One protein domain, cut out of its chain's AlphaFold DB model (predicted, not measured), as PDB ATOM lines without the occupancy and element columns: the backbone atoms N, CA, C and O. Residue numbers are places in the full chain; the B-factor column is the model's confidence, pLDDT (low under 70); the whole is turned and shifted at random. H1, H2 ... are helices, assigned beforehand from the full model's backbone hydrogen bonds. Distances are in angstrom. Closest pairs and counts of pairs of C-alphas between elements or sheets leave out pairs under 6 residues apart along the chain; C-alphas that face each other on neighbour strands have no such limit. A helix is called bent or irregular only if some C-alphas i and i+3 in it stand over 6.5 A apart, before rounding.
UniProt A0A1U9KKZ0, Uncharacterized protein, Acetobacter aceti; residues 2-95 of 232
ATOM      1  N   SER A   2     -12.387 -34.027  -7.589       30.77
ATOM      2  CA  SER A   2     -13.003 -34.863  -8.639       30.77
ATOM      3  C   SER A   2     -14.136 -34.174  -9.418       30.77
ATOM      4  O   SER A   2     -14.845 -34.845 -10.155       30.77
ATOM      5  N   SER A   3     -14.317 -32.850  -9.308       29.98
ATOM      6  CA  SER A   3     -15.367 -32.134 -10.060       29.98
ATOM      7  C   SER A   3     -14.873 -31.398 -11.315       29.98
ATOM      8  O   SER A   3     -15.682 -30.822 -12.032       29.98
ATOM      9  N   LEU A   4     -13.569 -31.428 -11.622       35.88
ATOM     10  CA  LEU A   4     -12.982 -30.695 -12.757       35.88
ATOM     11  C   LEU A   4     -13.096 -31.406 -14.121       35.88
ATOM     12  O   LEU A   4     -12.640 -30.862 -15.122       35.88
ATOM     13  N   THR A   5     -13.689 -32.602 -14.198       39.00
ATOM     14  CA  THR A   5     -13.702 -33.423 -15.429       39.00
ATOM     15  C   THR A   5     -15.051 -33.505 -16.145       39.00
ATOM     16  O   THR A   5     -15.134 -34.117 -17.206       39.00
ATOM     17  N   HIS A   6     -16.106 -32.853 -15.650       33.12
ATOM     18  CA  HIS A   6     -17.424 -32.878 -16.295       33.12
ATOM     19  C   HIS A   6     -17.769 -31.556 -16.996       33.12
ATOM     20  O   HIS A   6     -18.738 -30.888 -16.657       33.12
ATOM     21  N   VAL A   7     -17.024 -31.219 -18.052       38.38
ATOM     22  CA  VAL A   7     -17.520 -30.315 -19.109       38.38
ATOM     23  C   VAL A   7     -17.631 -31.108 -20.412       38.38
ATOM     24  O   VAL A   7     -17.017 -30.810 -21.428       38.38
ATOM     25  N   HIS A   8     -18.418 -32.184 -20.367       38.47
ATOM     26  CA  HIS A   8     -18.883 -32.924 -21.543       38.47
ATOM     27  C   HIS A   8     -20.299 -32.460 -21.902       38.47
ATOM     28  O   HIS A   8     -21.243 -33.244 -21.948       38.47
ATOM     29  N   HIS A   9     -20.495 -31.163 -22.127       46.97
ATOM     30  CA  HIS A   9     -21.754 -30.706 -22.708       46.97
ATOM     31  C   HIS A   9     -21.624 -30.872 -24.219       46.97
ATOM     32  O   HIS A   9     -20.997 -30.061 -24.899       46.97
ATOM     33  N   MET A  10     -22.157 -31.974 -24.748       47.31
ATOM     34  CA  MET A  10     -22.357 -32.116 -26.186       47.31
ATOM     35  C   MET A  10     -23.345 -31.028 -26.613       47.31
ATOM     36  O   MET A  10     -24.549 -31.183 -26.435       47.31
ATOM     37  N   VAL A  11     -22.831 -29.906 -27.118       53.50
ATOM     38  CA  VAL A  11     -23.674 -28.828 -27.636       53.50
ATOM     39  C   VAL A  11     -24.328 -29.338 -28.915       53.50
ATOM     40  O   VAL A  11     -23.679 -29.477 -29.952       53.50
ATOM     41  N   ALA A  12     -25.606 -29.687 -28.823       56.34
ATOM     42  CA  ALA A  12     -26.379 -30.135 -29.970       56.34
ATOM     43  C   ALA A  12     -26.700 -28.942 -30.891       56.34
ATOM     44  O   ALA A  12     -26.856 -27.811 -30.433       56.34
ATOM     45  N   TRP A  13     -26.822 -29.174 -32.202       57.91
ATOM     46  CA  TRP A  13     -27.090 -28.109 -33.186       57.91
ATOM     47  C   TRP A  13     -28.354 -27.292 -32.875       57.91
ATOM     48  O   TRP A  13     -28.401 -26.091 -33.126       57.91
ATOM     49  N   ASN A  14     -29.357 -27.912 -32.252       59.94
ATOM     50  CA  ASN A  14     -30.556 -27.220 -31.777       59.94
ATOM     51  C   ASN A  14     -30.274 -26.246 -30.614       59.94
ATOM     52  O   ASN A  14     -30.941 -25.221 -30.511       59.94
ATOM     53  N   GLN A  15     -29.282 -26.524 -29.765       57.41
ATOM     54  CA  GLN A  15     -28.839 -25.623 -28.700       57.41
ATOM     55  C   GLN A  15     -28.068 -24.430 -29.271       57.41
ATOM     56  O   GLN A  15     -28.208 -23.334 -28.740       57.41
ATOM     57  N   LEU A  16     -27.332 -24.611 -30.378       60.44
ATOM     58  CA  LEU A  16     -26.701 -23.504 -31.110       60.44
ATOM     59  C   LEU A  16     -27.747 -22.553 -31.711       60.44
ATOM     60  O   LEU A  16     -27.596 -21.342 -31.621       60.44
ATOM     61  N   LEU A  17     -28.835 -23.083 -32.273       61.06
ATOM     62  CA  LEU A  17     -29.933 -22.259 -32.797       61.06
ATOM     63  C   LEU A  17     -30.724 -21.560 -31.681       61.06
ATOM     64  O   LEU A  17     -31.225 -20.456 -31.872       61.06
ATOM     65  N   MET A  18     -30.799 -22.180 -30.501       59.69
ATOM     66  CA  MET A  18     -31.445 -21.611 -29.317       59.69
ATOM     67  C   MET A  18     -30.524 -20.731 -28.467       59.69
ATOM     68  O   MET A  18     -30.970 -20.298 -27.410       59.69
ATOM     69  N   ILE A  19     -29.299 -20.422 -28.913       61.81
ATOM     70  CA  ILE A  19     -28.343 -19.546 -28.207       61.81
ATOM     71  C   ILE A  19     -29.056 -18.289 -27.693       61.81
ATOM     72  O   ILE A  19     -29.088 -18.059 -26.490       61.81
ATOM     73  N   GLY A  20     -29.781 -17.575 -28.560       57.41
ATOM     74  CA  GLY A  20     -30.492 -16.353 -28.168       57.41
ATOM     75  C   GLY A  20     -31.518 -16.515 -27.032       57.41
ATOM     76  O   GLY A  20     -31.805 -15.539 -26.349       57.41
ATOM     77  N   TRP A  21     -32.045 -17.724 -26.805       51.91
ATOM     78  CA  TRP A  21     -33.080 -18.022 -25.800       51.91
ATOM     79  C   TRP A  21     -32.587 -18.850 -24.606       51.91
ATOM     80  O   TRP A  21     -33.201 -18.831 -23.540       51.91
ATOM     81  N   ARG A  22     -31.505 -19.613 -24.773       60.00
ATOM     82  CA  ARG A  22     -30.892 -20.461 -23.748       60.00
ATOM     83  C   ARG A  22     -29.378 -20.263 -23.802       60.00
ATOM     84  O   ARG A  22     -28.722 -20.875 -24.648       60.00
ATOM     85  N   PRO A  23     -28.813 -19.428 -22.912       57.97
ATOM     86  CA  PRO A  23     -27.393 -19.133 -22.947       57.97
ATOM     87  C   PRO A  23     -26.590 -20.414 -22.709       57.97
ATOM     88  O   PRO A  23     -26.754 -21.107 -21.706       57.97
ATOM     89  N   ILE A  24     -25.707 -20.730 -23.653       66.00
ATOM     90  CA  ILE A  24     -24.734 -21.808 -23.488       66.00
ATOM     91  C   ILE A  24     -23.723 -21.337 -22.448       66.00
ATOM     92  O   ILE A  24     -23.119 -20.279 -22.620       66.00
ATOM     93  N   GLY A  25     -23.508 -22.138 -21.402       64.94
ATOM     94  CA  GLY A  25     -22.666 -21.769 -20.261       64.94
ATOM     95  C   GLY A  25     -21.232 -21.365 -20.614       64.94
ATOM     96  O   GLY A  25     -20.613 -20.668 -19.834       64.94
ATOM     97  N   VAL A  26     -20.705 -21.733 -21.788       65.62
ATOM     98  CA  VAL A  26     -19.369 -21.310 -22.262       65.62
ATOM     99  C   VAL A  26     -19.386 -19.914 -22.908       65.62
ATOM    100  O   VAL A  26     -18.385 -19.208 -22.878       65.62
ATOM    101  N   LEU A  27     -20.524 -19.487 -23.465       71.25
ATOM    102  CA  LEU A  27     -20.694 -18.209 -24.175       71.25
ATOM    103  C   LEU A  27     -21.301 -17.107 -23.295       71.25
ATOM    104  O   LEU A  27     -21.601 -16.026 -23.797       71.25
ATOM    105  N   TRP A  28     -21.499 -17.364 -22.001       74.81
ATOM    106  CA  TRP A  28     -22.175 -16.459 -21.066       74.81
ATOM    107  C   TRP A  28     -21.606 -15.027 -21.086       74.81
ATOM    108  O   TRP A  28     -22.362 -14.059 -21.055       74.81
ATOM    109  N   PHE A  29     -20.285 -14.890 -21.230       76.19
ATOM    110  CA  PHE A  29     -19.598 -13.601 -21.277       76.19
ATOM    111  C   PHE A  29     -20.001 -12.746 -22.490       76.19
ATOM    112  O   PHE A  29     -20.044 -11.526 -22.380       76.19
ATOM    113  N   LEU A  30     -20.358 -13.349 -23.634       79.56
ATOM    114  CA  LEU A  30     -20.852 -12.585 -24.789       79.56
ATOM    115  C   LEU A  30     -22.207 -11.942 -24.496       79.56
ATOM    116  O   LEU A  30     -22.423 -10.792 -24.868       79.56
ATOM    117  N   TYR A  31     -23.094 -12.650 -23.791       78.69
ATOM    118  CA  TYR A  31     -24.350 -12.062 -23.315       78.69
ATOM    119  C   TYR A  31     -24.068 -10.947 -22.321       78.69
ATOM    120  O   TYR A  31     -24.659  -9.877 -22.423       78.69
ATOM    121  N   ALA A  32     -23.137 -11.179 -21.391       84.62
ATOM    122  CA  ALA A  32     -22.744 -10.181 -20.411       84.62
ATOM    123  C   ALA A  32     -22.261  -8.893 -21.087       84.62
ATOM    124  O   ALA A  32     -22.793  -7.819 -20.808       84.62
ATOM    125  N   LEU A  33     -21.321  -9.005 -22.029       85.94
ATOM    126  CA  LEU A  33     -20.847  -7.875 -22.823       85.94
ATOM    127  C   LEU A  33     -21.976  -7.201 -23.599       85.94
ATOM    128  O   LEU A  33     -22.082  -5.981 -23.538       85.94
ATOM    129  N   PHE A  34     -22.832  -7.971 -24.271       86.62
ATOM    130  CA  PHE A  34     -23.950  -7.434 -25.044       86.62
ATOM    131  C   PHE A  34     -24.894  -6.588 -24.177       86.62
ATOM    132  O   PHE A  34     -25.196  -5.445 -24.522       86.62
ATOM    133  N   PHE A  35     -25.310  -7.100 -23.017       87.19
ATOM    134  CA  PHE A  35     -26.168  -6.353 -22.094       87.19
ATOM    135  C   PHE A  35     -25.461  -5.132 -21.501       87.19
ATOM    136  O   PHE A  35     -26.066  -4.064 -21.406       87.19
ATOM    137  N   MET A  36     -24.177  -5.251 -21.157       89.88
ATOM    138  CA  MET A  36     -23.376  -4.120 -20.684       89.88
ATOM    139  C   MET A  36     -23.220  -3.030 -21.759       89.88
ATOM    140  O   MET A  36     -23.288  -1.840 -21.454       89.88
ATOM    141  N   GLN A  37     -23.081  -3.414 -23.030       90.19
ATOM    142  CA  GLN A  37     -23.005  -2.494 -24.166       90.19
ATOM    143  C   GLN A  37     -24.344  -1.808 -24.435       90.19
ATOM    144  O   GLN A  37     -24.362  -0.600 -24.663       90.19
ATOM    145  N   ILE A  38     -25.465  -2.532 -24.340       89.62
ATOM    146  CA  ILE A  38     -26.801  -1.920 -24.378       89.62
ATOM    147  C   ILE A  38     -26.935  -0.889 -23.255       89.62
ATOM    148  O   ILE A  38     -27.335   0.244 -23.516       89.62
ATOM    149  N   GLY A  39     -26.553  -1.248 -22.025       87.19
ATOM    150  CA  GLY A  39     -26.568  -0.332 -20.884       87.19
ATOM    151  C   GLY A  39     -25.736   0.926 -21.139       87.19
ATOM    152  O   GLY A  39     -26.227   2.039 -20.949       87.19
ATOM    153  N   ALA A  40     -24.516   0.760 -21.650       88.81
ATOM    154  CA  ALA A  40     -23.631   1.866 -22.005       88.81
ATOM    155  C   ALA A  40     -24.212   2.780 -23.095       88.81
ATOM    156  O   ALA A  40     -24.065   3.996 -23.009       88.81
ATOM    157  N   VAL A  41     -24.896   2.226 -24.102       90.19
ATOM    158  CA  VAL A  41     -25.549   3.019 -25.156       90.19
ATOM    159  C   VAL A  41     -26.763   3.772 -24.610       90.19
ATOM    160  O   VAL A  41     -26.902   4.966 -24.874       90.19
ATOM    161  N   LEU A  42     -27.620   3.105 -23.833       89.12
ATOM    162  CA  LEU A  42     -28.842   3.700 -23.281       89.12
ATOM    163  C   LEU A  42     -28.544   4.821 -22.281       89.12
ATOM    164  O   LEU A  42     -29.225   5.843 -22.274       89.12
ATOM    165  N   LEU A  43     -27.523   4.640 -21.443       86.94
ATOM    166  CA  LEU A  43     -27.166   5.568 -20.366       86.94
ATOM    167  C   LEU A  43     -25.890   6.355 -20.668       86.94
ATOM    168  O   LEU A  43     -25.266   6.899 -19.757       86.94
ATOM    169  N   ARG A  44     -25.536   6.483 -21.950       85.62
ATOM    170  CA  ARG A  44     -24.373   7.251 -22.409       85.62
ATOM    171  C   ARG A  44     -24.374   8.699 -21.911       85.62
ATOM    172  O   ARG A  44     -23.329   9.277 -21.662       85.62
ATOM    173  N   ALA A  45     -25.555   9.294 -21.734       86.81
ATOM    174  CA  ALA A  45     -25.687  10.656 -21.211       86.81
ATOM    175  C   ALA A  45     -25.289  10.775 -19.724       86.81
ATOM    176  O   ALA A  45     -24.962  11.864 -19.250       86.81
ATOM    177  N   HIS A  46     -25.317   9.665 -18.979       89.75
ATOM    178  CA  HIS A  46     -25.116   9.624 -17.533       89.75
ATOM    179  C   HIS A  46     -24.205   8.456 -17.102       89.75
ATOM    180  O   HIS A  46     -24.616   7.595 -16.315       89.75
ATOM    181  N   PRO A  47     -22.929   8.441 -17.533       87.06
ATOM    182  CA  PRO A  47     -22.003   7.332 -17.282       87.06
ATOM    183  C   PRO A  47     -21.661   7.150 -15.792       87.06
ATOM    184  O   PRO A  47     -21.319   6.059 -15.342       87.06
ATOM    185  N   ALA A  48     -21.789   8.208 -14.985       89.56
ATOM    186  CA  ALA A  48     -21.615   8.118 -13.537       89.56
ATOM    187  C   ALA A  48     -22.779   7.376 -12.855       89.56
ATOM    188  O   ALA A  48     -22.549   6.620 -11.915       89.56
ATOM    189  N   ILE A  49     -24.015   7.557 -13.336       90.50
ATOM    190  CA  ILE A  49     -25.202   6.922 -12.745       90.50
ATOM    191  C   ILE A  49     -25.145   5.412 -12.970       90.50
ATOM    192  O   ILE A  49     -25.349   4.647 -12.029       90.50
ATOM    193  N   ILE A  50     -24.802   4.977 -14.188       91.31
ATOM    194  CA  ILE A  50     -24.689   3.548 -14.496       91.31
ATOM    195  C   ILE A  50     -23.577   2.880 -13.678       91.31
ATOM    196  O   ILE A  50     -23.807   1.820 -13.094       91.31
ATOM    197  N   LEU A  51     -22.426   3.543 -13.515       91.69
ATOM    198  CA  LEU A  51     -21.355   3.049 -12.653       91.69
ATOM    199  C   LEU A  51     -21.820   2.910 -11.198       91.69
ATOM    200  O   LEU A  51     -21.675   1.835 -10.615       91.69
ATOM    201  N   MET A  52     -22.426   3.954 -10.628       92.00
ATOM    202  CA  MET A  52     -22.927   3.906  -9.251       92.00
ATOM    203  C   MET A  52     -23.972   2.804  -9.067       92.00
ATOM    204  O   MET A  52     -23.896   2.051  -8.099       92.00
ATOM    205  N   SER A  53     -24.896   2.649 -10.020       91.12
ATOM    206  CA  SER A  53     -25.892   1.575  -9.979       91.12
ATOM    207  C   SER A  53     -25.252   0.184 -10.012       91.12
ATOM    208  O   SER A  53     -25.674  -0.696  -9.266       91.12
ATOM    209  N   SER A  54     -24.186  -0.005 -10.800       91.25
ATOM    210  CA  SER A  54     -23.475  -1.284 -10.883       91.25
ATOM    211  C   SER A  54     -22.698  -1.614  -9.609       91.25
ATOM    212  O   SER A  54     -22.715  -2.759  -9.172       91.25
ATOM    213  N   LEU A  55     -22.081  -0.615  -8.965       90.69
ATOM    214  CA  LEU A  55     -21.390  -0.788  -7.682       90.69
ATOM    215  C   LEU A  55     -22.369  -1.159  -6.568       90.69
ATOM    216  O   LEU A  55     -22.084  -2.043  -5.767       90.69
ATOM    217  N   VAL A  56     -23.535  -0.507  -6.537       90.69
ATOM    218  CA  VAL A  56     -24.601  -0.848  -5.587       90.69
ATOM    219  C   VAL A  56     -25.113  -2.264  -5.850       90.69
ATOM    220  O   VAL A  56     -25.256  -3.035  -4.906       90.69
ATOM    221  N   ALA A  57     -25.344  -2.637  -7.111       89.75
ATOM    222  CA  ALA A  57     -25.800  -3.979  -7.463       89.75
ATOM    223  C   ALA A  57     -24.791  -5.066  -7.047       89.75
ATOM    224  O   ALA A  57     -25.188  -6.073  -6.462       89.75
ATOM    225  N   ASP A  58     -23.494  -4.846  -7.273       88.12
ATOM    226  CA  ASP A  58     -22.434  -5.769  -6.849       88.12
ATOM    227  C   ASP A  58     -22.314  -5.854  -5.314       88.12
ATOM    228  O   ASP A  58     -22.193  -6.938  -4.743       88.12
ATOM    229  N   ALA A  59     -22.465  -4.729  -4.608       87.75
ATOM    230  CA  ALA A  59     -22.509  -4.726  -3.147       87.75
ATOM    231  C   ALA A  59     -23.716  -5.510  -2.594       87.75
ATOM    232  O   ALA A  59     -23.577  -6.233  -1.610       87.75
ATOM    233  N   VAL A  60     -24.890  -5.417  -3.230       87.62
ATOM    234  CA  VAL A  60     -26.087  -6.191  -2.847       87.62
ATOM    235  C   VAL A  60     -25.877  -7.689  -3.073       87.62
ATOM    236  O   VAL A  60     -26.307  -8.507  -2.253       87.62
ATOM    237  N   VAL A  61     -25.170  -8.065  -4.141       86.31
ATOM    238  CA  VAL A  61     -24.831  -9.465  -4.427       86.31
ATOM    239  C   VAL A  61     -24.024 -10.104  -3.291       86.31
ATOM    240  O   VAL A  61     -24.222 -11.286  -3.017       86.31
ATOM    241  N   LEU A  62     -23.200  -9.338  -2.568       80.12
ATOM    242  CA  LEU A  62     -22.449  -9.841  -1.409       80.12
ATOM    243  C   LEU A  62     -23.354 -10.417  -0.306       80.12
ATOM    244  O   LEU A  62     -22.969 -11.361   0.380       80.12
ATOM    245  N   PHE A  63     -24.555  -9.859  -0.149       83.44
ATOM    246  CA  PHE A  63     -25.525 -10.263   0.872       83.44
ATOM    247  C   PHE A  63     -26.611 -11.198   0.331       83.44
ATOM    248  O   PHE A  63     -27.481 -11.641   1.081       83.44
ATOM    249  N   THR A  64     -26.587 -11.492  -0.970       82.94
ATOM    250  CA  THR A  64     -27.613 -12.299  -1.627       82.94
ATOM    251  C   THR A  64     -27.225 -13.784  -1.580       82.94
ATOM    252  O   THR A  64     -26.114 -14.128  -1.989       82.94
ATOM    253  N   PRO A  65     -28.113 -14.692  -1.126       80.81
ATOM    254  CA  PRO A  65     -27.862 -16.133  -1.175       80.81
ATOM    255  C   PRO A  65     -27.586 -16.611  -2.606       80.81
ATOM    256  O   PRO A  65     -28.213 -16.132  -3.553       80.81
ATOM    257  N   SER A  66     -26.693 -17.593  -2.772       72.75
ATOM    258  CA  SER A  66     -26.264 -18.105  -4.087       72.75
ATOM    259  C   SER A  66     -27.399 -18.624  -4.969       72.75
ATOM    260  O   SER A  66     -27.256 -18.640  -6.187       72.75
ATOM    261  N   ASP A  67     -28.512 -19.022  -4.360       77.12
ATOM    262  CA  ASP A  67     -29.617 -19.702  -5.039       77.12
ATOM    263  C   ASP A  67     -30.726 -18.729  -5.470       77.12
ATOM    264  O   ASP A  67     -31.669 -19.114  -6.159       77.12
ATOM    265  N   ALA A  68     -30.627 -17.455  -5.072       79.75
ATOM    266  CA  ALA A  68     -31.655 -16.452  -5.339       79.75
ATOM    267  C   ALA A  68     -31.648 -15.952  -6.792       79.75
ATOM    268  O   ALA A  68     -32.667 -15.464  -7.283       79.75
ATOM    269  N   LEU A  69     -30.510 -16.053  -7.485       80.31
ATOM    270  CA  LEU A  69     -30.345 -15.571  -8.853       80.31
ATOM    271  C   LEU A  69     -29.660 -16.616  -9.739       80.31
ATOM    272  O   LEU A  69     -28.766 -17.325  -9.280       80.31
ATOM    273  N   PRO A  70     -30.006 -16.676 -11.040       82.69
ATOM    274  CA  PRO A  70     -29.245 -17.468 -11.995       82.69
ATOM    275  C   PRO A  70     -27.775 -17.033 -12.013       82.69
ATOM    276  O   PRO A  70     -27.479 -15.837 -12.043       82.69
ATOM    277  N   GLN A  71     -26.853 -17.995 -12.079       80.31
ATOM    278  CA  GLN A  71     -25.407 -17.740 -12.030       80.31
ATOM    279  C   GLN A  71     -24.941 -16.695 -13.060       80.31
ATOM    280  O   GLN A  71     -24.203 -15.783 -12.714       80.31
ATOM    281  N   ILE A  72     -25.460 -16.758 -14.291       79.38
ATOM    282  CA  ILE A  72     -25.131 -15.805 -15.364       79.38
ATOM    283  C   ILE A  72     -25.493 -14.368 -14.968       79.38
ATOM    284  O   ILE A  72     -24.745 -13.442 -15.259       79.38
ATOM    285  N   VAL A  73     -26.629 -14.170 -14.292       83.25
ATOM    286  CA  VAL A  73     -27.058 -12.839 -13.837       83.25
ATOM    287  C   VAL A  73     -26.111 -12.326 -12.759       83.25
ATOM    288  O   VAL A  73     -25.702 -11.168 -12.813       83.25
ATOM    289  N   MET A  74     -25.715 -13.189 -11.819       84.00
ATOM    290  CA  MET A  74     -24.717 -12.819 -10.816       84.00
ATOM    291  C   MET A  74     -23.391 -12.428 -11.470       84.00
ATOM    292  O   MET A  74     -22.830 -11.393 -11.122       84.00
ATOM    293  N   ASP A  75     -22.919 -13.208 -12.441       83.06
ATOM    294  CA  ASP A  75     -21.649 -12.943 -13.111       83.06
ATOM    295  C   ASP A  75     -21.681 -11.622 -13.907       83.06
ATOM    296  O   ASP A  75     -20.695 -10.885 -13.915       83.06
ATOM    297  N   ILE A  76     -22.826 -11.274 -14.513       86.56
ATOM    298  CA  ILE A  76     -23.039  -9.970 -15.166       86.56
ATOM    299  C   ILE A  76     -22.945  -8.829 -14.152       86.56
ATOM    300  O   ILE A  76     -22.219  -7.864 -14.388       86.56
ATOM    301  N   ILE A  77     -23.674  -8.924 -13.035       89.25
ATOM    302  CA  ILE A  77     -23.726  -7.862 -12.018       89.25
ATOM    303  C   ILE A  77     -22.334  -7.593 -11.452       89.25
ATOM    304  O   ILE A  77     -21.907  -6.448 -11.355       89.25
ATOM    305  N   VAL A  78     -21.615  -8.660 -11.135       87.88
ATOM    306  CA  VAL A  78     -20.296  -8.611 -10.513       87.88
ATOM    307  C   VAL A  78     -19.219  -8.066 -11.468       87.88
ATOM    308  O   VAL A  78     -18.269  -7.407 -11.045       87.88
ATOM    309  N   GLN A  79     -19.358  -8.300 -12.778       88.31
ATOM    310  CA  GLN A  79     -18.442  -7.764 -13.795       88.31
ATOM    311  C   GLN A  79     -18.783  -6.338 -14.243       88.31
ATOM    312  O   GLN A  79     -17.901  -5.622 -14.727       88.31
ATOM    313  N   ALA A  80     -20.033  -5.909 -14.072       90.38
ATOM    314  CA  ALA A  80     -20.514  -4.615 -14.540       90.38
ATOM    315  C   ALA A  80     -19.686  -3.414 -14.033       90.38
ATOM    316  O   ALA A  80     -19.345  -2.567 -14.865       90.38
ATOM    317  N   PRO A  81     -19.274  -3.325 -12.749       91.31
ATOM    318  CA  PRO A  81     -18.422  -2.232 -12.284       91.31
ATOM    319  C   PRO A  81     -17.118  -2.104 -13.074       91.31
ATOM    320  O   PRO A  81     -16.734  -1.003 -13.463       91.31
ATOM    321  N   PHE A  82     -16.455  -3.224 -13.374       88.62
ATOM    322  CA  PHE A  82     -15.193  -3.232 -14.120       88.62
ATOM    323  C   PHE A  82     -15.386  -2.689 -15.538       88.62
ATOM    324  O   PHE A  82     -14.601  -1.860 -16.005       88.62
ATOM    325  N   PHE A  83     -16.465  -3.110 -16.203       90.25
ATOM    326  CA  PHE A  83     -16.814  -2.623 -17.532       90.25
ATOM    327  C   PHE A  83     -17.149  -1.127 -17.522       90.25
ATOM    328  O   PHE A  83     -16.601  -0.371 -18.325       90.25
ATOM    329  N   TYR A  84     -18.003  -0.674 -16.600       91.81
ATOM    330  CA  TYR A  84     -18.446   0.721 -16.573       91.81
ATOM    331  C   TYR A  84     -17.365   1.697 -16.118       91.81
ATOM    332  O   TYR A  84     -17.377   2.845 -16.566       91.81
ATOM    333  N   ILE A  85     -16.387   1.271 -15.310       90.31
ATOM    334  CA  ILE A  85     -15.212   2.116 -15.061       90.31
ATOM    335  C   ILE A  85     -14.397   2.270 -16.345       90.31
ATOM    336  O   ILE A  85     -14.039   3.393 -16.697       90.31
ATOM    337  N   GLY A  86     -14.154   1.179 -17.079       88.06
ATOM    338  CA  GLY A  86     -13.484   1.242 -18.381       88.06
ATOM    339  C   GLY A  86     -14.222   2.152 -19.369       88.06
ATOM    340  O   GLY A  86     -13.600   2.994 -20.018       88.06
ATOM    341  N   PHE A  87     -15.551   2.050 -19.419       89.38
ATOM    342  CA  PHE A  87     -16.411   2.912 -20.229       89.38
ATOM    343  C   PHE A  87     -16.292   4.391 -19.831       89.38
ATOM    344  O   PHE A  87     -16.014   5.234 -20.682       89.38
ATOM    345  N   LEU A  88     -16.405   4.712 -18.538       90.75
ATOM    346  CA  LEU A  88     -16.270   6.081 -18.031       90.75
ATOM    347  C   LEU A  88     -14.871   6.659 -18.302       90.75
ATOM    348  O   LEU A  88     -14.736   7.840 -18.630       90.75
ATOM    349  N   MET A  89     -13.824   5.842 -18.168       87.94
ATOM    350  CA  MET A  89     -12.455   6.239 -18.503       87.94
ATOM    351  C   MET A  89     -12.310   6.537 -19.999       87.94
ATOM    352  O   MET A  89     -11.705   7.549 -20.359       87.94
ATOM    353  N   ALA A  90     -12.893   5.701 -20.860       86.62
ATOM    354  CA  ALA A  90     -12.881   5.906 -22.305       86.62
ATOM    355  C   ALA A  90     -13.632   7.186 -22.708       86.62
ATOM    356  O   ALA A  90     -13.108   7.975 -23.494       86.62
ATOM    357  N   GLU A  91     -14.808   7.448 -22.131       85.94
ATOM    358  CA  GLU A  91     -15.571   8.674 -22.406       85.94
ATOM    359  C   GLU A  91     -14.853   9.945 -21.948       85.94
ATOM    360  O   GLU A  91     -14.918  10.973 -22.621       85.94
ATOM    361  N   ARG A  92     -14.116   9.880 -20.835       86.81
ATOM    362  CA  ARG A  92     -13.287  10.995 -20.349       86.81
ATOM    363  C   ARG A  92     -11.971  11.161 -21.117       86.81
ATOM    364  O   ARG A  92     -11.179  12.033 -20.767       86.81
ATOM    365  N   GLY A  93     -11.722  10.344 -22.139       84.19
ATOM    366  CA  GLY A  93     -10.531  10.435 -22.979       84.19
ATOM    367  C   GLY A  93      -9.244   9.999 -22.280       84.19
ATOM    368  O   GLY A  93      -8.159  10.423 -22.683       84.19
ATOM    369  N   PHE A  94      -9.328   9.168 -21.233       82.12
ATOM    370  CA  PHE A  94      -8.121   8.620 -20.621       82.12
ATOM    371  C   PHE A  94      -7.373   7.743 -21.635       82.12
ATOM    372  O   PHE A  94      -7.983   6.895 -22.291       82.12
ATOM    373  N   PRO A  95      -6.047   7.910 -21.773       77.56
ATOM    374  CA  PRO A  95      -5.269   7.092 -22.688       77.56
ATOM    375  C   PRO A  95      -5.247   5.638 -22.207       77.56
ATOM    376  O   PRO A  95      -5.016   5.368 -21.030       77.56
TER     377      PRO A  95
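Overview. This is residues 2 to 95 of the 232 residues of an uncharacterized protein of Acetobacter aceti (UniProt A0A1U9KKZ0). Helices H2 and H3 open as a V, a helical hairpin, and bent H4 packs between its arms. Short H1 lies off to one side, touching no helix. The printed part has 94 residues with four named helices, H1 to H4 in order, and no named strand: all helix, loose, radius of gyration of the C-alphas 16.1 A, spans 44 by 31 by 24 A.

Along the chain. H1 is residues 13 to 17, from C-alpha 13 at (-27.090, -28.109, -33.186), 6.5 A; H2 28 to 42, 21.3 A; H3 47 to 63, 25.5 A. H4, 71 to 91, assigned as one helix by its hydrogen bonds, is bent, with C-alphas 78 and 81 6.9 A apart: H4a is 71 to 78, 10.6 A, and H4b 81 to 91, 15.2 A, ending at C-alpha 91 (-15.571, 8.674, -22.406).

Arrangement. H3 and H4b touch, C-alphas of Ser 54 and Pro 81 closest at 5.3 A, at a shallow tilt of 10 degrees, opposite ways. H2, with residues 28 to 32 alone, touches H4a, C-alphas of Ala 32 and Ile 76 closest at 5.3 A. Every O i to N i+4 pair is within hydrogen-bond range in H1, H2, H4a and H4b; in H3, 12 of 13.

Size, cuts and confidence. The C-alphas of Ser 2 and Ala 45, farthest apart, are 48.9 A apart. The printed part has no cut and no long link; pLDDT is under 70 at residues 2 to 26.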